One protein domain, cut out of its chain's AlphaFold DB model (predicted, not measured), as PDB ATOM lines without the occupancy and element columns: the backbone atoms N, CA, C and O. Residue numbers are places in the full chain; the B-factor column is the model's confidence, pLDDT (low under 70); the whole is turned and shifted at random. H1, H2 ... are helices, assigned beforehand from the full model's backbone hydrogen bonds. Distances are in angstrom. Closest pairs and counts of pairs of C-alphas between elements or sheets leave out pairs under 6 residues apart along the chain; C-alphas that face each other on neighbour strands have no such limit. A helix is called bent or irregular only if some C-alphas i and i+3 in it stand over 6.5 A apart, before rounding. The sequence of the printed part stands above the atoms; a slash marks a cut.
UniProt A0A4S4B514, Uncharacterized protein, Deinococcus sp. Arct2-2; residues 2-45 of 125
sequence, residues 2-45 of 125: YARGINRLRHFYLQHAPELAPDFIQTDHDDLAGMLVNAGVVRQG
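AT A GLANCE: This is residues 2 to 45 of the 125 residues of an uncharacterized protein of Deinococcus sp. Arct2-2 (UniProt A0A4S4B514). A long helix, H1, has the short helix H2 folded back at its far end in a V-like corner, and the short helix H3 set crosswise near its beginning, with residues 24 to 31 as the loop that leads from H2 back to H3. The final residues, 39 to 45, run away from H3 and lengthen the model at the end opposite His 16; the helices make few contacts with one another. The printed part has 44 residues with three named helices in the order H1, H2, H3 and no named strand; the class is all helix. It is only just compact, close to loose, with a radius of gyration of the C-alphas of 10.8 A, and its outline is elongated, spanning 35 by 18 by 12 A.

IN THESE COORDINATES: H1 is residues 2 to 16, the longest helix with 15 residues, and measures 21.6 A from first to last C-alpha. It begins at C-alpha 2 at (211.574, 37.822, 180.112) and ends at C-alpha 16 at (198.135, 25.687, 168.260). H2 is residues 18 to 23, 10.2 A long, and is irregular: C-alphas 19 and 22 are 7.2 A apart, against about 5 A in a regular helix. H3 is residues 32 to 38, 10.0 A long, and ends at C-alpha 38 at (218.657, 29.440, 175.387).

HOW THE PARTS SIT: H1 and H2 are joined by a tight link of one residue, Ala 17. They only just touch, with 3 pairs of C-alphas within 8 A, and they touch only at the corner by their link. H1 does so with residues 13 to 14 alone; the closest C-alphas are those of Leu 14 and Ala 21, 6.5 A apart. Their lines stand at a steep tilt of 46 degrees, opposite ways, though the line of H2 is a rough one. H1 and H3 are close but not clearly touching, with 2 pairs of C-alphas within 8 A, the closest being those of Ala 3 and Met 35, 6.5 A apart. The lines of H1 and H3 are about perpendicular, at 83 degrees. H2 and H3 are apart. In H1 and H3 every O i to N i+4 pair is within hydrogen-bond range; in H2 0 of 2 are, while 2 of its 3 O i to N i+3 pairs are.

THE WHOLE: The two C-alphas farthest apart are those of His 16 and Gly 45, at 35.6 A, and the first and last printed C-alphas are 22.5 A apart. The printed part has no cut. The link from H2 to H3, 8 residues, is short, and no link is long. The mean pLDDT of the printed part is 82.7; residues 41 to 45 are under 70.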
ATOM      1  N   TYR A   2     211.970  37.724 181.532       82.38
ATOM      2  CA  TYR A   2     211.574  37.822 180.112       82.38
ATOM      3  C   TYR A   2     211.728  36.510 179.318       82.38
ATOM      4  O   TYR A   2     210.781  36.072 178.678       82.38
ATOM      5  N   ALA A   3     212.865  35.817 179.457       83.12
ATOM      6  CA  ALA A   3     213.085  34.535 178.783       83.12
ATOM      7  C   ALA A   3     212.052  33.447 179.154       83.12
ATOM      8  O   ALA A   3     211.633  32.703 178.276       83.12
ATOM      9  N   ARG A   4     211.561  33.393 180.408       84.88
ATOM     10  CA  ARG A   4     210.467  32.469 180.779       84.88
ATOM     11  C   ARG A   4     209.168  32.836 180.066       84.88
ATOM     12  O   ARG A   4     208.479  31.959 179.571       84.88
ATOM     13  N   GLY A   5     208.850  34.132 179.995       86.75
ATOM     14  CA  GLY A   5     207.660  34.626 179.298       86.75
ATOM     15  C   GLY A   5     207.668  34.287 177.807       86.75
ATOM     16  O   GLY A   5     206.679  33.772 177.299       86.75
ATOM     17  N   ILE A   6     208.802  34.492 177.126       89.56
ATOM     18  CA  ILE A   6     208.955  34.094 175.719       89.56
ATOM     19  C   ILE A   6     208.789  32.584 175.559       89.56
ATOM     20  O   ILE A   6     208.083  32.151 174.654       89.56
ATOM     21  N   ASN A   7     209.411  31.782 176.429       89.94
ATOM     22  CA  ASN A   7     209.323  30.327 176.330       89.94
ATOM     23  C   ASN A   7     207.877  29.839 176.529       89.94
ATOM     24  O   ASN A   7     207.415  29.006 175.759       89.94
ATOM     25  N   ARG A   8     207.112  30.446 177.449       88.69
ATOM     26  CA  ARG A   8     205.668  30.174 177.598       88.69
ATOM     27  C   ARG A   8     204.860  30.536 176.358       88.69
ATOM     28  O   ARG A   8     203.997  29.763 175.958       88.69
ATOM     29  N   LEU A   9     205.126  31.694 175.751       90.88
ATOM     30  CA  LEU A   9     204.467  32.090 174.504       90.88
ATOM     31  C   LEU A   9     204.803  31.109 173.381       90.88
ATOM     32  O   LEU A   9     203.905  30.671 172.672       90.88
ATOM     33  N   ARG A  10     206.071  30.713 173.256       91.00
ATOM     34  CA  ARG A  10     206.513  29.708 172.285       91.00
ATOM     35  C   ARG A  10     205.789  28.382 172.490       91.00
ATOM     36  O   ARG A  10     205.253  27.844 171.531       91.00
ATOM     37  N   HIS A  11     205.707  27.910 173.732       90.44
ATOM     38  CA  HIS A  11     204.968  26.699 174.063       90.44
ATOM     39  C   HIS A  11     203.487  26.812 173.668       90.44
ATOM     40  O   HIS A  11     202.944  25.911 173.037       90.44
ATOM     41  N   PHE A  12     202.845  27.951 173.948       91.25
ATOM     42  CA  PHE A  12     201.462  28.211 173.538       91.25
ATOM     43  C   PHE A  12     201.278  28.195 172.011       91.25
ATOM     44  O   PHE A  12     200.326  27.589 171.520       91.25
ATOM     45  N   TYR A  13     202.182  28.817 171.248       90.94
ATOM     46  CA  TYR A  13     202.118  28.798 169.783       90.94
ATOM     47  C   TYR A  13     202.293  27.388 169.224       90.94
ATOM     48  O   TYR A  13     201.526  26.987 168.357       90.94
ATOM     49  N   LEU A  14     203.230  26.610 169.763       91.88
ATOM     50  CA  LEU A  14     203.456  25.227 169.336       91.88
ATOM     51  C   LEU A  14     202.267  24.306 169.627       91.88
ATOM     52  O   LEU A  14     202.031  23.369 168.872       91.88
ATOM     53  N   GLN A  15     201.490  24.587 170.678       91.31
ATOM     54  CA  GLN A  15     200.243  23.864 170.941       91.31
ATOM     55  C   GLN A  15     199.168  24.116 169.870       91.31
ATOM     56  O   GLN A  15     198.335  23.243 169.644       91.31
ATOM     57  N   HIS A  16     199.170  25.288 169.224       93.00
ATOM     58  CA  HIS A  16     198.135  25.687 168.260       93.00
ATOM     59  C   HIS A  16     198.579  25.569 166.794       93.00
ATOM     60  O   HIS A  16     197.730  25.414 165.923       93.00
ATOM     61  N   ALA A  17     199.882  25.645 166.527       92.75
ATOM     62  CA  ALA A  17     200.489  25.590 165.199       92.75
ATOM     63  C   ALA A  17     201.816  24.805 165.272       92.75
ATOM     64  O   ALA A  17     202.900  25.400 165.298       92.75
ATOM     65  N   PRO A  18     201.757  23.464 165.365       90.50
ATOM     66  CA  PRO A  18     202.946  22.621 165.493       90.50
ATOM     67  C   PRO A  18     203.871  22.705 164.270       90.50
ATOM     68  O   PRO A  18     205.073  22.472 164.400       90.50
ATOM     69  N   GLU A  19     203.357  23.090 163.100       91.75
ATOM     70  CA  GLU A  19     204.151  23.345 161.894       91.75
ATOM     71  C   GLU A  19     205.194  24.466 162.048       91.75
ATOM     72  O   GLU A  19     206.141  24.502 161.268       91.75
ATOM     73  N   LEU A  20     205.072  25.328 163.066       90.50
ATOM     74  CA  LEU A  20     206.046  26.385 163.378       90.50
ATOM     75  C   LEU A  20     207.252  25.881 164.188       90.50
ATOM     76  O   LEU A  20     208.190  26.638 164.431       90.50
ATOM     77  N   ALA A  21     207.260  24.619 164.632       87.75
ATOM     78  CA  ALA A  21     208.391  24.020 165.345       87.75
ATOM     79  C   ALA A  21     209.769  24.253 164.685       87.75
ATOM     80  O   ALA A  21     210.678  24.674 165.402       87.75
ATOM     81  N   PRO A  22     209.960  24.042 163.365       89.94
ATOM     82  CA  PRO A  22     211.238  24.315 162.703       89.94
ATOM     83  C   PRO A  22     211.656  25.795 162.700       89.94
ATOM     84  O   PRO A  22     212.847  26.072 162.569       89.94
ATOM     85  N   ASP A  23     210.726  26.739 162.879       89.19
ATOM     86  CA  ASP A  23     211.029  28.177 162.879       89.19
ATOM     87  C   ASP A  23     211.574  28.664 164.232       89.19
ATOM     88  O   ASP A  23     212.224  29.712 164.328       89.19
ATOM     89  N   PHE A  24     211.347  27.905 165.310       87.94
ATOM     90  CA  PHE A  24     211.833  28.251 166.640       87.94
ATOM     91  C   PHE A  24     213.200  27.620 166.935       87.94
ATOM     92  O   PHE A  24     213.325  26.432 167.206       87.94
ATOM     93  N   ILE A  25     214.237  28.462 166.992       86.50
ATOM     94  CA  ILE A  25     215.616  28.049 167.332       86.50
ATOM     95  C   ILE A  25     215.786  27.768 168.841       86.50
ATOM     96  O   ILE A  25     216.648  27.000 169.261       86.50
ATOM     97  N   GLN A  26     214.987  28.430 169.676       86.38
ATOM     98  CA  GLN A  26     215.073  28.393 171.139       86.38
ATOM     99  C   GLN A  26     214.063  27.406 171.744       86.38
ATOM    100  O   GLN A  26     212.983  27.218 171.193       86.38
ATOM    101  N   THR A  27     214.358  26.851 172.924       83.94
ATOM    102  CA  THR A  27     213.460  25.904 173.617       83.94
ATOM    103  C   THR A  27     212.171  26.559 174.114       83.94
ATOM    104  O   THR A  27     212.147  27.741 174.460       83.94
ATOM    105  N   ASP A  28     211.097  25.788 174.180       85.31
ATOM    106  CA  ASP A  28     209.781  26.137 174.711       85.31
ATOM    107  C   ASP A  28     209.622  25.866 176.223       85.31
ATOM    108  O   ASP A  28     208.625  26.273 176.816       85.31
ATOM    109  N   HIS A  29     210.614  25.262 176.883       85.12
ATOM    110  CA  HIS A  29     210.574  25.009 178.327       85.12
ATOM    111  C   HIS A  29     210.891  26.267 179.149       85.12
ATOM    112  O   HIS A  29     211.859  26.981 178.879       85.12
ATOM    113  N   ASP A  30     210.090  26.560 180.176       83.62
ATOM    114  CA  ASP A  30     210.217  27.778 180.997       83.62
ATOM    115  C   ASP A  30     211.002  27.571 182.308       83.62
ATOM    116  O   ASP A  30     211.091  28.477 183.146       83.62
ATOM    117  N   ASP A  31     211.596  26.393 182.478       82.31
ATOM    118  CA  ASP A  31     212.433  26.048 183.616       82.31
ATOM    119  C   ASP A  31     213.858  26.607 183.503       82.31
ATOM    120  O   ASP A  31     214.295  27.157 182.490       82.31
ATOM    121  N   LEU A  32     214.605  26.495 184.604       74.94
ATOM    122  CA  LEU A  32     215.984  26.965 184.670       74.94
ATOM    123  C   LEU A  32     216.866  26.301 183.600       74.94
ATOM    124  O   LEU A  32     217.705  26.974 183.002       74.94
ATOM    125  N   ALA A  33     216.661  25.008 183.339       74.81
ATOM    126  CA  ALA A  33     217.392  24.282 182.309       74.81
ATOM    127  C   ALA A  33     217.120  24.862 180.915       74.81
ATOM    128  O   ALA A  33     218.073  25.213 180.219       74.81
ATOM    129  N   GLY A  34     215.854  25.067 180.544       76.00
ATOM    130  CA  GLY A  34     215.497  25.639 179.250       76.00
ATOM    131  C   GLY A  34     215.995  27.075 179.062       76.00
ATOM    132  O   GLY A  34     216.509  27.440 178.002       76.00
ATOM    133  N   MET A  35     215.961  27.892 180.119       77.88
ATOM    134  CA  MET A  35     216.551  29.238 180.084       77.88
ATOM    135  C   MET A  35     218.066  29.216 179.847       77.88
ATOM    136  O   MET A  35     218.584  30.062 179.118       77.88
ATOM    137  N   LEU A  36     218.777  28.278 180.474       75.31
ATOM    138  CA  LEU A  36     220.227  28.141 180.344       75.31
ATOM    139  C   LEU A  36     220.627  27.636 178.954       75.31
ATOM    140  O   LEU A  36     221.563  28.179 178.368       75.31
ATOM    141  N   VAL A  37     219.873  26.689 178.390       78.81
ATOM    142  CA  VAL A  37     220.049  26.234 177.001       78.81
ATOM    143  C   VAL A  37     219.889  27.404 176.028       78.81
ATOM    144  O   VAL A  37     220.754  27.616 175.181       78.81
ATOM    145  N   ASN A  38     218.858  28.237 176.207       81.19
ATOM    146  CA  ASN A  38     218.657  29.440 175.387       81.19
ATOM    147  C   ASN A  38     219.780  30.478 175.530       81.19
ATOM    148  O   ASN A  38     219.989  31.278 174.621       81.19
ATOM    149  N   ALA A  39     220.499  30.472 176.653       73.56
ATOM    150  CA  ALA A  39     221.670  31.312 176.881       73.56
ATOM    151  C   ALA A  39     222.981  30.684 176.355       73.56
ATOM    152  O   ALA A  39     224.052  31.235 176.599       73.56
ATOM    153  N   GLY A  40     222.920  29.537 175.665       72.94
ATOM    154  CA  GLY A  40     224.096  28.823 175.154       72.94
ATOM    155  C   GLY A  40     224.902  28.099 176.237       72.94
ATOM    156  O   GLY A  40     226.053  27.724 176.020       72.94
ATOM    157  N   VAL A  41     224.321  27.903 177.421       68.19
ATOM    158  CA  VAL A  41     224.987  27.246 178.545       68.19
ATOM    159  C   VAL A  41     224.717  25.746 178.493       68.19
ATOM    160  O   VAL A  41     223.617  25.287 178.786       68.19
ATOM    161  N   VAL A  42     225.765  24.972 178.211       60.53
ATOM    162  CA  VAL A  42     225.692  23.505 178.076       60.53
ATOM    163  C   VAL A  42     225.935  22.760 179.405       60.53
ATOM    164  O   VAL A  42     225.576  21.593 179.530       60.53
ATOM    165  N   ARG A  43     226.518  23.400 180.436       57.56
ATOM    166  CA  ARG A  43     226.889  22.726 181.700       57.56
ATOM    167  C   ARG A  43     226.500  23.529 182.941       57.56
ATOM    168  O   ARG A  43     227.057  24.593 183.183       57.56
ATOM    169  N   GLN A  44     225.598  22.974 183.755       56.34
ATOM    170  CA  GLN A  44     225.179  23.539 185.040       56.34
ATOM    171  C   GLN A  44     226.278  23.338 186.096       56.34
ATOM    172  O   GLN A  44     226.377  22.285 186.721       56.34
ATOM    173  N   GLY A  45     227.141  24.336 186.285       59.16
ATOM    174  CA  GLY A  45     228.138  24.348 187.361       59.16
ATOM    175  C   GLY A  45     227.826  25.414 188.408       59.16
ATOM    176  O   GLY A  45     227.462  26.534 188.063       59.16
TER     177      GLY A  45